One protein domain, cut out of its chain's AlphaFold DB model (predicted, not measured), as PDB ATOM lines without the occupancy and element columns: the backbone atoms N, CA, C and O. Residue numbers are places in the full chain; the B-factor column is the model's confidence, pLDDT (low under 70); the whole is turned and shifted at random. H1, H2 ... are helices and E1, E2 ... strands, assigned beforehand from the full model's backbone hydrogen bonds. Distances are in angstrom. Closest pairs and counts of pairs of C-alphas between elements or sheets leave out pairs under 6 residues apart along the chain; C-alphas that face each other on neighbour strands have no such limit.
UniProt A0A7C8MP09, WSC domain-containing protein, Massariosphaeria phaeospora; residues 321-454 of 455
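AT A GLANCE: This is residues 321 to 454 of the 455 residues of the protein "WSC domain-containing protein" of Massariosphaeria phaeospora (UniProt A0A7C8MP09). A small two-stranded sheet, E1 and E2, packs on the first part of the long helix H1, and H1 with H2 makes a long helical hairpin that runs along an elongated body. H3 lies off to one side, coming near H1 with its last residues, and residues 430 to 437, before H3, stick out as a free loop. The printed part has 134 residues, with two named strands and then three named helices in the order E1, E2, H1, H2, H3; the sheet, E1 - E2, is antiparallel. The class is mostly helix, though under half of the residues are in named elements. The whole is compact, with a radius of gyration of the C-alphas of 16.3 A and spans of 49 by 29 by 25 A.

IN THESE COORDINATES: E1, residues 327 to 330, begins at C-alpha 327 (13.714, 14.114, 20.180), and E2 is residues 342 to 345. H1, residues 361 to 385, is 36.4 A long; H2, residues 401 to 419, is 27.0 A. H3, residues 440 to 453, is 19.9 A and ends at C-alpha 453 (11.921, 29.652, 10.854).

HOW THE PARTS SIT: E1 and E2 form an antiparallel hairpin, with N 329 and O 343 3.0 A apart, within hydrogen-bond range. The closest C-alphas of E2 and H1, Leu 344 and Gly 364, are 6.3 A apart. H1 and H2 touch, closest at the C-alphas of Tyr 373 and Cys 408, 5.6 A, in a helical hairpin at a shallow tilt of 8 degrees, opposite ways. H3 is close to H1 but not clearly touching, the closest C-alphas, Lys 379 and Trp 453, being 7.4 A apart. H2 and H3 are apart. In H1, H2 and H3 every O i to N i+4 pair is within hydrogen-bond range.

THE WHOLE: The C-alphas farthest apart, Ser 335 and Ile 397, are 50.9 A apart. The printed part has no cut, and the four links are long. Mean pLDDT of the printed part is 72.6; 44 residues are under 70, among them 393 to 406 and 429 to 447.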
ATOM      1  N   GLY A 321      17.039  19.036   3.765       76.31
ATOM      2  CA  GLY A 321      17.167  20.439   4.141       76.31
ATOM      3  C   GLY A 321      17.853  20.686   5.490       76.31
ATOM      4  O   GLY A 321      17.647  21.744   6.081       76.31
ATOM      5  N   GLN A 322      18.658  19.744   5.991       78.44
ATOM      6  CA  GLN A 322      19.251  19.764   7.335       78.44
ATOM      7  C   GLN A 322      18.204  19.935   8.449       78.44
ATOM      8  O   GLN A 322      18.491  20.509   9.499       78.44
ATOM      9  N   VAL A 323      16.973  19.470   8.208       82.50
ATOM     10  CA  VAL A 323      15.896  19.526   9.193       82.50
ATOM     11  C   VAL A 323      16.059  18.377  10.192       82.50
ATOM     12  O   VAL A 323      16.041  17.207   9.799       82.50
ATOM     13  N   PRO A 324      16.239  18.670  11.490       83.44
ATOM     14  CA  PRO A 324      16.492  17.646  12.495       83.44
ATOM     15  C   PRO A 324      15.238  16.814  12.774       83.44
ATOM     16  O   PRO A 324      14.115  17.311  12.689       83.44
ATOM     17  N   LEU A 325      15.431  15.561  13.185       85.94
ATOM     18  CA  LEU A 325      14.363  14.788  13.812       85.94
ATOM     19  C   LEU A 325      14.220  15.269  15.266       85.94
ATOM     20  O   LEU A 325      15.208  15.206  16.006       85.94
ATOM     21  N   PRO A 326      13.046  15.763  15.700       86.25
ATOM     22  CA  PRO A 326      12.845  16.130  17.094       86.25
ATOM     23  C   PRO A 326      12.956  14.918  18.013       86.25
ATOM     24  O   PRO A 326      12.615  13.788  17.661       86.25
ATOM     25  N   CYS A 327      13.433  15.169  19.225       84.44
ATOM     26  CA  CYS A 327      13.714  14.114  20.180       84.44
ATOM     27  C   CYS A 327      12.431  13.602  20.836       84.44
ATOM     28  O   CYS A 327      11.683  14.386  21.420       84.44
ATOM     29  N   VAL A 328      12.227  12.284  20.844       87.00
ATOM     30  CA  VAL A 328      11.354  11.632  21.832       87.00
ATOM     31  C   VAL A 328      12.246  11.065  22.915       87.00
ATOM     32  O   VAL A 328      12.973  10.102  22.672       87.00
ATOM     33  N   GLY A 329      12.222  11.703  24.077       83.94
ATOM     34  CA  GLY A 329      13.076  11.370  25.211       83.94
ATOM     35  C   GLY A 329      12.274  11.155  26.485       83.94
ATOM     36  O   GLY A 329      11.041  11.193  26.481       83.94
ATOM     37  N   CYS A 330      12.984  10.939  27.588       83.00
ATOM     38  CA  CYS A 330      12.358  10.816  28.898       83.00
ATOM     39  C   CYS A 330      11.668  12.116  29.304       83.00
ATOM     40  O   CYS A 330      12.257  13.187  29.198       83.00
ATOM     41  N   ASN A 331      10.444  12.001  29.811       81.44
ATOM     42  CA  ASN A 331       9.652  13.134  30.265       81.44
ATOM     43  C   ASN A 331      10.368  13.863  31.415       81.44
ATOM     44  O   ASN A 331      10.661  13.283  32.460       81.44
ATOM     45  N   ASP A 332      10.632  15.153  31.235       76.38
ATOM     46  CA  ASP A 332      11.270  16.034  32.217       76.38
ATOM     47  C   ASP A 332      10.383  16.274  33.449       76.38
ATOM     48  O   ASP A 332      10.906  16.494  34.544       76.38
ATOM     49  N   VAL A 333       9.062  16.112  33.330       77.81
ATOM     50  CA  VAL A 333       8.107  16.304  34.428       77.81
ATOM     51  C   VAL A 333       8.079  15.071  35.334       77.81
ATOM     52  O   VAL A 333       7.399  14.085  35.055       77.81
ATOM     53  N   ALA A 334       8.806  15.138  36.453       73.19
ATOM     54  CA  ALA A 334       9.002  14.014  37.375       73.19
ATOM     55  C   ALA A 334       7.695  13.357  37.852       73.19
ATOM     56  O   ALA A 334       7.618  12.131  37.896       73.19
ATOM     57  N   SER A 335       6.658  14.149  38.139       78.44
ATOM     58  CA  SER A 335       5.350  13.649  38.590       78.44
ATOM     59  C   SER A 335       4.588  12.851  37.528       78.44
ATOM     60  O   SER A 335       3.707  12.069  37.871       78.44
ATOM     61  N   GLN A 336       4.919  13.023  36.246       82.38
ATOM     62  CA  GLN A 336       4.258  12.345  35.130       82.38
ATOM     63  C   GLN A 336       5.017  11.105  34.649       82.38
ATOM     64  O   GLN A 336       4.442  10.299  33.926       82.38
ATOM     65  N   ARG A 337       6.287  10.910  35.033       78.94
ATOM     66  CA  ARG A 337       7.147   9.853  34.462       78.94
ATOM     67  C   ARG A 337       6.604   8.437  34.646       78.94
ATOM     68  O   ARG A 337       6.863   7.584  33.807       78.94
ATOM     69  N   THR A 338       5.854   8.180  35.715       80.38
ATOM     70  CA  THR A 338       5.298   6.848  35.992       80.38
ATOM     71  C   THR A 338       4.185   6.463  35.015       80.38
ATOM     72  O   THR A 338       4.089   5.302  34.633       80.38
ATOM     73  N   SER A 339       3.349   7.416  34.597       84.75
ATOM     74  CA  SER A 339       2.228   7.175  33.675       84.75
ATOM     75  C   SER A 339       2.559   7.538  32.224       84.75
ATOM     76  O   SER A 339       2.075   6.898  31.290       84.75
ATOM     77  N   LEU A 340       3.401   8.554  32.032       87.06
ATOM     78  CA  LEU A 340       3.792   9.143  30.755       87.06
ATOM     79  C   LEU A 340       5.321   9.336  30.725       87.06
ATOM     80  O   LEU A 340       5.809  10.467  30.837       87.06
ATOM     81  N   PRO A 341       6.094   8.239  30.623       82.81
ATOM     82  CA  PRO A 341       7.553   8.274  30.698       82.81
ATOM     83  C   PRO A 341       8.217   9.007  29.530       82.81
ATOM     84  O   PRO A 341       9.375   9.395  29.664       82.81
ATOM     85  N   TYR A 342       7.512   9.225  28.417       86.25
ATOM     86  CA  TYR A 342       8.077   9.783  27.188       86.25
ATOM     87  C   TYR A 342       7.487  11.148  26.837       86.25
ATOM     88  O   TYR A 342       6.307  11.405  27.072       86.25
ATOM     89  N   LYS A 343       8.299  12.019  26.230       86.62
ATOM     90  CA  LYS A 343       7.890  13.333  25.718       86.62
ATOM     91  C   LYS A 343       8.560  13.630  24.375       86.62
ATOM     92  O   LYS A 343       9.745  13.355  24.204       86.62
ATOM     93  N   LEU A 344       7.795  14.195  23.440       88.06
ATOM     94  CA  LEU A 344       8.281  14.713  22.159       88.06
ATOM     95  C   LEU A 344       8.688  16.180  22.313       88.06
ATOM     96  O   LEU A 344       7.831  17.036  22.498       88.06
ATOM     97  N   TYR A 345       9.976  16.474  22.194       84.12
ATOM     98  CA  TYR A 345      10.527  17.823  22.289       84.12
ATOM     99  C   TYR A 345      10.566  18.503  20.920       84.12
ATOM    100  O   TYR A 345      11.553  18.412  20.191       84.12
ATOM    101  N   ASN A 346       9.475  19.185  20.575       78.94
ATOM    102  CA  ASN A 346       9.316  19.906  19.311       78.94
ATOM    103  C   ASN A 346       8.765  21.336  19.462       78.94
ATOM    104  O   ASN A 346       8.360  21.943  18.475       78.94
ATOM    105  N   GLN A 347       8.726  21.864  20.685       77.44
ATOM    106  CA  GLN A 347       8.252  23.211  20.998       77.44
ATOM    107  C   GLN A 347       9.283  23.930  21.865       77.44
ATOM    108  O   GLN A 347       9.972  23.292  22.659       77.44
ATOM    109  N   LYS A 348       9.341  25.261  21.760       71.56
ATOM    110  CA  LYS A 348      10.184  26.104  22.624       71.56
ATOM    111  C   LYS A 348       9.741  26.072  24.087       71.56
ATOM    112  O   LYS A 348      10.563  26.136  24.997       71.56
ATOM    113  N   ASP A 349       8.433  25.967  24.301       75.69
ATOM    114  CA  ASP A 349       7.829  25.745  25.610       75.69
ATOM    115  C   ASP A 349       7.593  24.244  25.820       75.69
ATOM    116  O   ASP A 349       6.634  23.663  25.307       75.69
ATOM    117  N   PHE A 350       8.477  23.610  26.594       75.69
ATOM    118  CA  PHE A 350       8.437  22.166  26.844       75.69
ATOM    119  C   PHE A 350       7.226  21.700  27.660       75.69
ATOM    120  O   PHE A 350       6.982  20.492  27.762       75.69
ATOM    121  N   THR A 351       6.442  22.620  28.225       75.44
ATOM    122  CA  THR A 351       5.162  22.278  28.858       75.44
ATOM    123  C   THR A 351       4.084  21.942  27.824       75.44
ATOM    124  O   THR A 351       3.154  21.199  28.130       75.44
ATOM    125  N   ARG A 352       4.243  22.416  26.580       79.19
ATOM    126  CA  ARG A 352       3.322  22.186  25.451       79.19
ATOM    127  C   ARG A 352       3.682  20.963  24.610       79.19
ATOM    128  O   ARG A 352       2.925  20.571  23.724       79.19
ATOM    129  N   CYS A 353       4.837  20.367  24.874       82.62
ATOM    130  CA  CYS A 353       5.304  19.152  24.225       82.62
ATOM    131  C   CYS A 353       4.433  17.947  24.609       82.62
ATOM    132  O   CYS A 353       4.191  17.686  25.789       82.62
ATOM    133  N   LYS A 354       4.000  17.181  23.603       87.19
ATOM    134  CA  LYS A 354       3.144  16.001  23.789       87.19
ATOM    135  C   LYS A 354       3.887  14.892  24.541       87.19
ATOM    136  O   LYS A 354       5.062  14.631  24.277       87.19
ATOM    137  N   THR A 355       3.189  14.230  25.460       87.88
ATOM    138  CA  THR A 355       3.706  13.128  26.281       87.88
ATOM    139  C   THR A 355       3.045  11.799  25.915       87.88
ATOM    140  O   THR A 355       1.937  11.765  25.381       87.88
ATOM    141  N   TYR A 356       3.743  10.696  26.177       86.31
ATOM    142  CA  TYR A 356       3.343   9.355  25.754       86.31
ATOM    143  C   TYR A 356       3.564   8.343  26.874       86.31
ATOM    144  O   TYR A 356       4.537   8.417  27.631       86.31
ATOM    145  N   SER A 357       2.658   7.368  26.945       86.88
ATOM    146  CA  SER A 357       2.828   6.173  27.769       86.88
ATOM    147  C   SER A 357       3.952   5.289  27.214       86.88
ATOM    148  O   SER A 357       4.381   5.456  26.071       86.88
ATOM    149  N   ALA A 358       4.385   4.290  27.987       82.88
ATOM    150  CA  ALA A 358       5.362   3.304  27.520       82.88
ATOM    151  C   ALA A 358       4.913   2.582  26.233       82.88
ATOM    152  O   ALA A 358       5.677   2.452  25.278       82.88
ATOM    153  N   ALA A 359       3.635   2.195  26.170       81.19
ATOM    154  CA  ALA A 359       3.030   1.596  24.979       81.19
ATOM    155  C   ALA A 359       2.919   2.584  23.799       81.19
ATOM    156  O   ALA A 359       2.891   2.169  22.642       81.19
ATOM    157  N   GLY A 360       2.877   3.888  24.089       82.19
ATOM    158  CA  GLY A 360       2.767   4.971  23.115       82.19
ATOM    159  C   GLY A 360       4.095   5.451  22.524       82.19
ATOM    160  O   GLY A 360       4.072   6.392  21.735       82.19
ATOM    161  N   LEU A 361       5.237   4.837  22.859       82.94
ATOM    162  CA  LEU A 361       6.550   5.261  22.350       82.94
ATOM    163  C   LEU A 361       6.618   5.264  20.812       82.94
ATOM    164  O   LEU A 361       7.152   6.201  20.220       82.94
ATOM    165  N   ARG A 362       6.023   4.253  20.165       81.94
ATOM    166  CA  ARG A 362       5.920   4.174  18.696       81.94
ATOM    167  C   ARG A 362       5.177   5.372  18.110       81.94
ATOM    168  O   ARG A 362       5.652   5.977  17.156       81.94
ATOM    169  N   ASN A 363       4.069   5.761  18.736       80.12
ATOM    170  CA  ASN A 363       3.291   6.930  18.325       80.12
ATOM    171  C   ASN A 363       4.092   8.221  18.530       80.12
ATOM    172  O   ASN A 363       4.048   9.106  17.684       80.12
ATOM    173  N   GLY A 364       4.887   8.301  19.602       82.69
ATOM    174  CA  GLY A 364       5.813   9.410  19.810       82.69
ATOM    175  C   GLY A 364       6.823   9.551  18.676       82.69
ATOM    176  O   GLY A 364       7.028  10.655  18.178       82.69
ATOM    177  N   CYS A 365       7.427   8.447  18.227       85.81
ATOM    178  CA  CYS A 365       8.357   8.496  17.100       85.81
ATOM    179  C   CYS A 365       7.678   8.752  15.755       85.81
ATOM    180  O   CYS A 365       8.255   9.452  14.925       85.81
ATOM    181  N   ALA A 366       6.452   8.270  15.546       79.25
ATOM    182  CA  ALA A 366       5.659   8.640  14.377       79.25
ATOM    183  C   ALA A 366       5.388  10.158  14.341       79.25
ATOM    184  O   ALA A 366       5.631  10.802  13.318       79.25
ATOM    185  N   ASP A 367       4.996  10.745  15.476       81.38
ATOM    186  CA  ASP A 367       4.778  12.190  15.619       81.38
ATOM    187  C   ASP A 367       6.087  12.987  15.441       81.38
ATOM    188  O   ASP A 367       6.081  14.079  14.866       81.38
ATOM    189  N   ALA A 368       7.231  12.436  15.862       86.25
ATOM    190  CA  ALA A 368       8.545  13.030  15.612       86.25
ATOM    191  C   ALA A 368       8.893  13.056  14.117       86.25
ATOM    192  O   ALA A 368       9.282  14.102  13.595       86.25
ATOM    193  N   CYS A 369       8.702  11.933  13.417       83.56
ATOM    194  CA  CYS A 369       8.898  11.841  11.970       83.56
ATOM    195  C   CYS A 369       7.978  12.819  11.225       83.56
ATOM    196  O   CYS A 369       8.421  13.516  10.315       83.56
ATOM    197  N   LYS A 370       6.706  12.917  11.636       80.69
ATOM    198  CA  LYS A 370       5.742  13.867  11.065       80.69
ATOM    199  C   LYS A 370       6.151  15.319  11.313       80.69
ATOM    200  O   LYS A 370       6.071  16.142  10.409       80.69
ATOM    201  N   THR A 371       6.653  15.626  12.504       82.38
ATOM    202  CA  THR A 371       7.165  16.963  12.814       82.38
ATOM    203  C   THR A 371       8.372  17.317  11.934       82.38
ATOM    204  O   THR A 371       8.420  18.414  11.384       82.38
ATOM    205  N   GLN A 372       9.322  16.390  11.743       87.81
ATOM    206  CA  GLN A 372      10.456  16.590  10.829       87.81
ATOM    207  C   GLN A 372       9.980  16.857   9.393       87.81
ATOM    208  O   GLN A 372      10.494  17.756   8.730       87.81
ATOM    209  N   TYR A 373       8.975  16.111   8.929       80.81
ATOM    210  CA  TYR A 373       8.343  16.323   7.626       80.81
ATOM    211  C   TYR A 373       7.729  17.722   7.494       80.81
ATOM    212  O   TYR A 373       7.990  18.421   6.514       80.81
ATOM    213  N   ASP A 374       6.954  18.164   8.483       78.75
ATOM    214  CA  ASP A 374       6.303  19.477   8.468       78.75
ATOM    215  C   ASP A 374       7.334  20.614   8.433       78.75
ATOM    216  O   ASP A 374       7.244  21.523   7.605       78.75
ATOM    217  N   TRP A 375       8.381  20.509   9.255       85.19
ATOM    218  CA  TRP A 375       9.519  21.427   9.254       85.19
ATOM    219  C   TRP A 375      10.257  21.460   7.911       85.19
ATOM    220  O   TRP A 375      10.628  22.533   7.432       85.19
ATOM    221  N   CYS A 376      10.439  20.298   7.281       82.81
ATOM    222  CA  CYS A 376      11.045  20.164   5.960       82.81
ATOM    223  C   CYS A 376      10.219  20.878   4.881       82.81
ATOM    224  O   CYS A 376      10.755  21.672   4.106       82.81
ATOM    225  N   ASN A 377       8.900  20.681   4.888       74.06
ATOM    226  CA  ASN A 377       7.986  21.337   3.955       74.06
ATOM    227  C   ASN A 377       7.945  22.854   4.125       74.06
ATOM    228  O   ASN A 377       7.979  23.582   3.134       74.06
ATOM    229  N   GLN A 378       7.882  23.337   5.365       77.06
ATOM    230  CA  GLN A 378       7.890  24.770   5.640       77.06
ATOM    231  C   GLN A 378       9.208  25.409   5.214       77.06
ATOM    232  O   GLN A 378       9.205  26.465   4.582       77.06
ATOM    233  N   LYS A 379      10.337  24.747   5.486       80.06
ATOM    234  CA  LYS A 379      11.643  25.199   5.007       80.06
ATOM    235  C   LYS A 379      11.691  25.269   3.478       80.06
ATOM    236  O   LYS A 379      12.185  26.259   2.940       80.06
ATOM    237  N   ALA A 380      11.151  24.267   2.783       75.94
ATOM    238  CA  ALA A 380      11.052  24.274   1.323       75.94
ATOM    239  C   ALA A 380      10.259  25.492   0.816       75.94
ATOM    240  O   ALA A 380      10.692  26.162  -0.118       75.94
ATOM    241  N   GLU A 381       9.139  25.815   1.463       73.00
ATOM    242  CA  GLU A 381       8.282  26.945   1.097       73.00
ATOM    243  C   GLU A 381       8.957  28.304   1.329       73.00
ATOM    244  O   GLU A 381       8.940  29.167   0.450       73.00
ATOM    245  N   VAL A 382       9.634  28.480   2.465       76.44
ATOM    246  CA  VAL A 382      10.400  29.701   2.753       76.44
ATOM    247  C   VAL A 382      11.550  29.873   1.755       76.44
ATOM    248  O   VAL A 382      11.732  30.964   1.213       76.44
ATOM    249  N   CYS A 383      12.297  28.806   1.453       75.56
ATOM    250  CA  CYS A 383      13.379  28.871   0.469       75.56
ATOM    251  C   CYS A 383      12.861  29.113  -0.960       75.56
ATOM    252  O   CYS A 383      13.535  29.789  -1.733       75.56
ATOM    253  N   ARG A 384      11.661  28.623  -1.309       74.75
ATOM    254  CA  ARG A 384      10.998  28.909  -2.593       74.75
ATOM    255  C   ARG A 384      10.684  30.394  -2.744       74.75
ATOM    256  O   ARG A 384      10.931  30.968  -3.798       74.75
ATOM    257  N   GLN A 385      10.123  31.003  -1.701       73.12
ATOM    258  CA  GLN A 385       9.725  32.411  -1.719       73.12
ATOM    259  C   GLN A 385      10.927  33.357  -1.616       73.12
ATOM    260  O   GLN A 385      10.930  34.420  -2.234       73.12
ATOM    261  N   ASN A 386      11.952  32.977  -0.850       76.69
ATOM    262  CA  ASN A 386      13.149  33.783  -0.659       76.69
ATOM    263  C   ASN A 386      14.424  32.917  -0.667       76.69
ATOM    264  O   ASN A 386      14.942  32.558   0.399       76.69
ATOM    265  N   PRO A 387      14.990  32.645  -1.859       71.06
ATOM    266  CA  PRO A 387      16.178  31.800  -2.019       71.06
ATOM    267  C   PRO A 387      17.431  32.319  -1.298       71.06
ATOM    268  O   PRO A 387      18.372  31.565  -1.064       71.06
ATOM    269  N   LYS A 388      17.461  33.608  -0.931       72.25
ATOM    270  CA  LYS A 388      18.587  34.244  -0.229       72.25
ATOM    271  C   LYS A 388      18.540  34.060   1.291       72.25
ATOM    272  O   LYS A 388      19.462  34.500   1.976       72.25
ATOM    273  N   THR A 389      17.490  33.439   1.831       73.88
ATOM    274  CA  THR A 389      17.360  33.186   3.273       73.88
ATOM    275  C   THR A 389      18.525  32.325   3.775       73.88
ATOM    276  O   THR A 389      18.915  31.336   3.147       73.88
ATOM    277  N   ALA A 390      19.109  32.695   4.917       63.78
ATOM    278  CA  ALA A 390      20.205  31.945   5.524       63.78
ATOM    279  C   ALA A 390      19.786  30.485   5.782       63.78
ATOM    280  O   ALA A 390      18.711  30.214   6.308       63.78
ATOM    281  N   GLY A 391      20.626  29.529   5.382       66.62
ATOM    282  CA  GLY A 391      20.285  28.102   5.442       66.62
ATOM    283  C   GLY A 391      19.543  27.557   4.214       66.62
ATOM    284  O   GLY A 391      19.321  26.343   4.178       66.62
ATOM    285  N   CYS A 392      19.238  28.405   3.219       71.31
ATOM    286  CA  CYS A 392      18.895  28.041   1.835       71.31
ATOM    287  C   CYS A 392      20.129  28.061   0.893       71.31
ATOM    288  O   CYS A 392      20.008  27.746  -0.280       71.31
ATOM    289  N   GLY A 393      21.336  28.396   1.385       55.25
ATOM    290  CA  GLY A 393      22.533  28.668   0.557       55.25
ATOM    291  C   GLY A 393      23.503  27.504   0.269       55.25
ATOM    292  O   GLY A 393      24.278  27.590  -0.675       55.25
ATOM    293  N   THR A 394      23.467  26.391   1.014       52.50
ATOM    294  CA  THR A 394      24.158  25.128   0.638       52.50
ATOM    295  C   THR A 394      23.406  24.337  -0.438       52.50
ATOM    296  O   THR A 394      23.830  23.257  -0.838       52.50
ATOM    297  N   TRP A 395      22.299  24.893  -0.923       55.88
ATOM    298  CA  TRP A 395      21.372  24.321  -1.891       55.88
ATOM    299  C   TRP A 395      21.819  24.651  -3.306       55.88
ATOM    300  O   TRP A 395      21.038  25.090  -4.148       55.88
ATOM    301  N   ASN A 396      23.122  24.519  -3.540       42.97
ATOM    302  CA  ASN A 396      23.689  24.862  -4.821       42.97
ATOM    303  C   ASN A 396      23.223  23.807  -5.843       42.97
ATOM    304  O   ASN A 396      23.506  22.616  -5.708       42.97
ATOM    305  N   ILE A 397      22.531  24.293  -6.872       42.50
ATOM    306  CA  ILE A 397      22.420  23.768  -8.244       42.50
ATOM    307  C   ILE A 397      21.681  22.445  -8.546       42.50
ATOM    308  O   ILE A 397      21.449  22.218  -9.726       42.50
ATOM    309  N   PHE A 398      21.244  21.615  -7.580       42.75
ATOM    310  CA  PHE A 398      20.684  20.277  -7.925       42.75
ATOM    311  C   PHE A 398      19.407  19.796  -7.207       42.75
ATOM    312  O   PHE A 398      18.986  18.661  -7.416       42.75
ATOM    313  N   THR A 399      18.747  20.606  -6.379       54.09
ATOM    314  CA  THR A 399      17.454  20.211  -5.781       54.09
ATOM    315  C   THR A 399      16.453  21.341  -5.923       54.09
ATOM    316  O   THR A 399      16.524  22.324  -5.187       54.09
ATOM    317  N   SER A 400      15.521  21.194  -6.863       61.25
ATOM    318  CA  SER A 400      14.385  22.100  -7.014       61.25
ATOM    319  C   SER A 400      13.511  22.083  -5.747       61.25
ATOM    320  O   SER A 400      13.581  21.152  -4.934       61.25
ATOM    321  N   TYR A 401      12.645  23.093  -5.573       63.19
ATOM    322  CA  TYR A 401      11.588  23.083  -4.543       63.19
ATOM    323  C   TYR A 401      10.842  21.743  -4.520       63.19
ATOM    324  O   TYR A 401      10.529  21.209  -3.456       63.19
ATOM    325  N   PHE A 402      10.620  21.166  -5.699       59.09
ATOM    326  CA  PHE A 402       9.949  19.894  -5.829       59.09
ATOM    327  C   PHE A 402      10.805  18.704  -5.374       59.09
ATOM    328  O   PHE A 402      10.322  17.862  -4.616       59.09
ATOM    329  N   THR A 403      12.080  18.625  -5.778       62.56
ATOM    330  CA  THR A 403      12.987  17.565  -5.303       62.56
ATOM    331  C   THR A 403      13.099  17.603  -3.780       62.56
ATOM    332  O   THR A 403      13.140  16.567  -3.123       62.56
ATOM    333  N   MET A 404      13.077  18.805  -3.202       69.75
ATOM    334  CA  MET A 404      13.049  18.998  -1.760       69.75
ATOM    335  C   MET A 404      11.773  18.439  -1.127       69.75
ATOM    336  O   MET A 404      11.865  17.609  -0.228       69.75
ATOM    337  N   LYS A 405      10.595  18.817  -1.635       67.94
ATOM    338  CA  LYS A 405       9.301  18.277  -1.185       67.94
ATOM    339  C   LYS A 405       9.245  16.748  -1.289       67.94
ATOM    340  O   LYS A 405       8.815  16.099  -0.341       67.94
ATOM    341  N   THR A 406       9.749  16.182  -2.383       65.31
ATOM    342  CA  THR A 406       9.834  14.727  -2.595       65.31
ATOM    343  C   THR A 406      10.738  14.073  -1.563       65.31
ATOM    344  O   THR A 406      10.335  13.131  -0.889       65.31
ATOM    345  N   ASN A 407      11.939  14.618  -1.365       71.44
ATOM    346  CA  ASN A 407      12.866  14.110  -0.366       71.44
ATOM    347  C   ASN A 407      12.291  14.231   1.051       71.44
ATOM    348  O   ASN A 407      12.499  13.319   1.846       71.44
ATOM    349  N   CYS A 408      11.531  15.289   1.371       75.06
ATOM    350  CA  CYS A 408      10.841  15.404   2.659       75.06
ATOM    351  C   CYS A 408       9.905  14.208   2.879       75.06
ATOM    352  O   CYS A 408       9.897  13.635   3.969       75.06
ATOM    353  N   VAL A 409       9.143  13.800   1.854       68.44
ATOM    354  CA  VAL A 409       8.265  12.627   1.958       68.44
ATOM    355  C   VAL A 409       9.069  11.328   2.044       68.44
ATOM    356  O   VAL A 409       8.785  10.502   2.911       68.44
ATOM    357  N   THR A 410      10.104  11.146   1.220       69.94
ATOM    358  CA  THR A 410      10.959   9.947   1.271       69.94
ATOM    359  C   THR A 410      11.602   9.788   2.646       69.94
ATOM    360  O   THR A 410      11.522   8.724   3.256       69.94
ATOM    361  N   GLN A 411      12.160  10.872   3.191       80.38
ATOM    362  CA  GLN A 411      12.719  10.888   4.538       80.38
ATOM    363  C   GLN A 411      11.662  10.562   5.592       80.38
ATOM    364  O   GLN A 411      11.946   9.801   6.517       80.38
ATOM    365  N   TRP A 412      10.451  11.110   5.467       80.44
ATOM    366  CA  TRP A 412       9.356  10.812   6.383       80.44
ATOM    367  C   TRP A 412       8.973   9.330   6.350       80.44
ATOM    368  O   TRP A 412       8.897   8.691   7.400       80.44
ATOM    369  N   SER A 413       8.820   8.763   5.152       73.31
ATOM    370  CA  SER A 413       8.549   7.341   4.946       73.31
ATOM    371  C   SER A 413       9.627   6.472   5.589       73.31
ATOM    372  O   SER A 413       9.319   5.602   6.408       73.31
ATOM    373  N   ASP A 414      10.899   6.743   5.311       76.31
ATOM    374  CA  ASP A 414      11.999   5.964   5.874       76.31
ATOM    375  C   ASP A 414      12.068   6.110   7.403       76.31
ATOM    376  O   ASP A 414      12.264   5.123   8.121       76.31
ATOM    377  N   CYS A 415      11.834   7.319   7.922       81.38
ATOM    378  CA  CYS A 415      11.746   7.581   9.356       81.38
ATOM    379  C   CYS A 415      10.644   6.741  10.015       81.38
ATOM    380  O   CYS A 415      10.882   6.120  11.053       81.38
ATOM    381  N   THR A 416       9.453   6.663   9.421       77.12
ATOM    382  CA  THR A 416       8.361   5.855   9.988       77.12
ATOM    383  C   THR A 416       8.699   4.364  10.008       77.12
ATOM    384  O   THR A 416       8.480   3.715  11.030       77.12
ATOM    385  N   LYS A 417       9.338   3.831   8.957       76.12
ATOM    386  CA  LYS A 417       9.762   2.421   8.886       76.12
ATOM    387  C   LYS A 417      10.760   2.051   9.977       76.12
ATOM    388  O   LYS A 417      10.560   1.072  10.692       76.12
ATOM    389  N   VAL A 418      11.839   2.827  10.122       80.94
ATOM    390  CA  VAL A 418      12.901   2.490  11.089       80.94
ATOM    391  C   VAL A 418      12.400   2.578  12.532       80.94
ATOM    392  O   VAL A 418      12.889   1.865  13.406       80.94
ATOM    393  N   ASN A 419      11.391   3.417  12.779       82.19
ATOM    394  CA  ASN A 419      10.815   3.618  14.103       82.19
ATOM    395  C   ASN A 419       9.546   2.787  14.370       82.19
ATOM    396  O   ASN A 419       9.065   2.790  15.503       82.19
ATOM    397  N   ALA A 420       9.033   2.026  13.396       76.06
ATOM    398  CA  ALA A 420       7.850   1.172  13.565       76.06
ATOM    399  C   ALA A 420       8.034   0.113  14.666       76.06
ATOM    400  O   ALA A 420       7.083  -0.272  15.344       76.06
ATOM    401  N   TRP A 421       9.279  -0.303  14.901       76.19
ATOM    402  CA  TRP A 421       9.644  -1.338  15.869       76.19
ATOM    403  C   TRP A 421      10.363  -0.782  17.096       76.19
ATOM    404  O   TRP A 421      11.006  -1.532  17.828       76.19
ATOM    405  N   VAL A 422      10.268   0.531  17.346       81.56
ATOM    406  CA  VAL A 422      10.873   1.113  18.546       81.56
ATOM    407  C   VAL A 422      10.206   0.526  19.792       81.56
ATOM    408  O   VAL A 422       8.978   0.437  19.901       81.56
ATOM    409  N   THR A 423      11.032   0.091  20.739       78.75
ATOM    410  CA  THR A 423      10.586  -0.494  22.003       78.75
ATOM    411  C   THR A 423      11.106   0.307  23.177       78.75
ATOM    412  O   THR A 423      12.223   0.833  23.157       78.75
ATOM    413  N   ASP A 424      10.305   0.334  24.233       73.25
ATOM    414  CA  ASP A 424      10.736   0.792  25.542       73.25
ATOM    415  C   ASP A 424      11.848  -0.138  26.059       73.25
ATOM    416  O   ASP A 424      11.620  -1.317  26.318       73.25
ATOM    417  N   LYS A 425      13.077   0.376  26.154       68.12
ATOM    418  CA  LYS A 425      14.231  -0.355  26.709       68.12
ATOM    419  C   LYS A 425      14.436  -0.069  28.207       68.12
ATOM    420  O   LYS A 425      15.508  -0.345  28.742       68.12
ATOM    421  N   GLY A 426      13.448   0.525  28.881       65.69
ATOM    422  CA  GLY A 426      13.510   0.894  30.298       65.69
ATOM    423  C   GLY A 426      14.472   2.047  30.600       65.69
ATOM    424  O   GLY A 426      14.896   2.215  31.744       65.69
ATOM    425  N   TYR A 427      14.850   2.839  29.588       64.56
ATOM    426  CA  TYR A 427      15.866   3.890  29.726       64.56
ATOM    427  C   TYR A 427      15.442   5.022  30.662       64.56
ATOM    428  O   TYR A 427      16.280   5.581  31.365       64.56
ATOM    429  N   CYS A 428      14.144   5.306  30.751       72.06
ATOM    430  CA  CYS A 428      13.619   6.360  31.616       72.06
ATOM    431  C   CYS A 428      13.445   5.941  33.088       72.06
ATOM    432  O   CYS A 428      12.883   6.702  33.872       72.06
ATOM    433  N   GLY A 429      13.951   4.756  33.470       55.81
ATOM    434  CA  GLY A 429      13.934   4.221  34.837       55.81
ATOM    435  C   GLY A 429      15.295   4.154  35.556       55.81
ATOM    436  O   GLY A 429      15.343   3.637  36.669       55.81
ATOM    437  N   LYS A 430      16.402   4.638  34.964       50.66
ATOM    438  CA  LYS A 430      17.755   4.640  35.576       50.66
ATOM    439  C   LYS A 430      18.345   6.061  35.683       50.66
ATOM    440  O   LYS A 430      17.971   6.915  34.878       50.66
ATOM    441  N   PRO A 431      19.284   6.331  36.620       47.91
ATOM    442  CA  PRO A 431      20.084   7.560  36.614       47.91
ATOM    443  C   PRO A 431      20.864   7.662  35.295       47.91
ATOM    444  O   PRO A 431      21.511   6.699  34.883       47.91
ATOM    445  N   GLN A 432      20.736   8.789  34.599       49.81
ATOM    446  CA  GLN A 432      21.190   8.950  33.218       49.81
ATOM    447  C   GLN A 432      22.697   9.284  33.123       49.81
ATOM    448  O   GLN A 432      23.188  10.099  33.898       49.81
ATOM    449  N   ASN A 433      23.408   8.701  32.142       45.75
ATOM    450  CA  ASN A 433      24.791   9.047  31.767       45.75
ATOM    451  C   ASN A 433      24.844   9.612  30.332       45.75
ATOM    452  O   ASN A 433      24.061   9.218  29.466       45.75
ATOM    453  N   ALA A 434      25.809  10.510  30.105       46.34
ATOM    454  CA  ALA A 434      25.936  11.414  28.963       46.34
ATOM    455  C   ALA A 434      25.994  10.746  27.574       46.34
ATOM    456  O   ALA A 434      26.842   9.896  27.300       46.34
ATOM    457  N   ASN A 435      25.148  11.237  26.663       40.69
ATOM    458  CA  ASN A 435      25.304  11.098  25.216       40.69
ATOM    459  C   ASN A 435      25.757  12.463  24.648       40.69
ATOM    460  O   ASN A 435      25.093  13.462  24.924       40.69
ATOM    461  N   PRO A 436      26.833  12.542  23.845       45.81
ATOM    462  CA  PRO A 436      27.308  13.803  23.268       45.81
ATOM    463  C   PRO A 436      26.345  14.464  22.258       45.81
ATOM    464  O   PRO A 436      26.557  15.620  21.906       45.81
ATOM    465  N   TYR A 437      25.297  13.775  21.788       41.78
ATOM    466  CA  TYR A 437      24.429  14.269  20.709       41.78
ATOM    467  C   TYR A 437      23.177  15.039  21.149       41.78
ATOM    468  O   TYR A 437      22.534  15.655  20.304       41.78
ATOM    469  N   VAL A 438      22.828  15.049  22.439       51.62
ATOM    470  CA  VAL A 438      21.720  15.873  22.956       51.62
ATOM    471  C   VAL A 438      22.134  16.436  24.301       51.62
ATOM    472  O   VAL A 438      22.093  15.758  25.320       51.62
ATOM    473  N   SER A 439      22.587  17.679  24.265       53.22
ATOM    474  CA  SER A 439      22.923  18.487  25.435       53.22
ATOM    475  C   SER A 439      22.065  19.753  25.427       53.22
ATOM    476  O   SER A 439      21.337  19.999  24.463       53.22
ATOM    477  N   ASP A 440      22.191  20.605  26.444       57.19
ATOM    478  CA  ASP A 440      21.592  21.951  26.447       57.19
ATOM    479  C   ASP A 440      21.903  22.736  25.165       57.19
ATOM    480  O   ASP A 440      21.110  23.564  24.716       57.19
ATOM    481  N   THR A 441      23.030  22.426  24.514       58.31
ATOM    482  CA  THR A 441      23.399  23.004  23.220       58.31
ATOM    483  C   THR A 441      22.478  22.566  22.079       58.31
ATOM    484  O   THR A 441      22.183  23.387  21.219       58.31
ATOM    485  N   TRP A 442      21.957  21.332  22.086       60.50
ATOM    486  CA  TRP A 442      20.978  20.866  21.097       60.50
ATOM    487  C   TRP A 442      19.634  21.562  21.288       60.50
ATOM    488  O   TRP A 442      19.041  21.999  20.311       60.50
ATOM    489  N   PHE A 443      19.178  21.738  22.531       62.06
ATOM    490  CA  PHE A 443      17.945  22.478  22.816       62.06
ATOM    491  C   PHE A 443      18.077  23.966  22.493       62.06
ATOM    492  O   PHE A 443      17.168  24.553  21.914       62.06
ATOM    493  N   SER A 444      19.216  24.575  22.822       65.19
ATOM    494  CA  SER A 444      19.525  25.958  22.451       65.19
ATOM    495  C   SER A 444      19.589  26.126  20.929       65.19
ATOM    496  O   SER A 444      18.988  27.047  20.374       65.19
ATOM    497  N   TRP A 445      20.229  25.180  20.233       68.12
ATOM    498  CA  TRP A 445      20.252  25.134  18.775       68.12
ATOM    499  C   TRP A 445      18.854  24.936  18.186       68.12
ATOM    500  O   TRP A 445      18.485  25.692  17.295       68.12
ATOM    501  N   LEU A 446      18.057  23.995  18.698       68.06
ATOM    502  CA  LEU A 446      16.692  23.750  18.235       68.06
ATOM    503  C   LEU A 446      15.834  24.996  18.445       68.06
ATOM    504  O   LEU A 446      15.144  25.410  17.529       68.06
ATOM    505  N   ASN A 447      15.914  25.640  19.607       69.50
ATOM    506  CA  ASN A 447      15.190  26.878  19.881       69.50
ATOM    507  C   ASN A 447      15.605  28.013  18.939       69.50
ATOM    508  O   ASN A 447      14.749  28.769  18.481       69.50
ATOM    509  N   SER A 448      16.901  28.128  18.642       73.81
ATOM    510  CA  SER A 448      17.426  29.082  17.661       73.81
ATOM    511  C   SER A 448      16.924  28.764  16.250       73.81
ATOM    512  O   SER A 448      16.451  29.652  15.547       73.81
ATOM    513  N   TRP A 449      16.936  27.484  15.871       70.44
ATOM    514  CA  TRP A 449      16.440  26.992  14.592       70.44
ATOM    515  C   TRP A 449      14.942  27.277  14.448       70.44
ATOM    516  O   TRP A 449      14.546  27.970  13.518       70.44
ATOM    517  N   LEU A 450      14.122  26.852  15.410       69.44
ATOM    518  CA  LEU A 450      12.680  27.100  15.451       69.44
ATOM    519  C   LEU A 450      12.365  28.596  15.343       69.44
ATOM    520  O   LEU A 450      11.588  29.002  14.481       69.44
ATOM    521  N   SER A 451      13.054  29.426  16.131       73.12
ATOM    522  CA  SER A 451      12.877  30.882  16.092       73.12
ATOM    523  C   SER A 451      13.277  31.476  14.735       73.12
ATOM    524  O   SER A 451      12.616  32.388  14.248       73.12
ATOM    525  N   GLY A 452      14.333  30.952  14.102       66.88
ATOM    526  CA  GLY A 452      14.793  31.374  12.777       66.88
ATOM    527  C   GLY A 452      13.825  31.041  11.638       66.88
ATOM    528  O   GLY A 452      13.878  31.691  10.598       66.88
ATOM    529  N   TRP A 453      12.926  30.072  11.838       65.19
ATOM    530  CA  TRP A 453      11.921  29.652  10.854       65.19
ATOM    531  C   TRP A 453      10.470  29.984  11.260       65.19
ATOM    532  O   TRP A 453       9.543  29.635  10.527       65.19
ATOM    533  N   GLY A 454      10.266  30.690  12.380       59.06
ATOM    534  CA  GLY A 454       8.953  31.173  12.828       59.06
ATOM    535  C   GLY A 454       8.069  30.131  13.527       59.06
ATOM    536  O   GLY A 454       6.848  30.222  13.415       59.06
TER     537      GLY A 454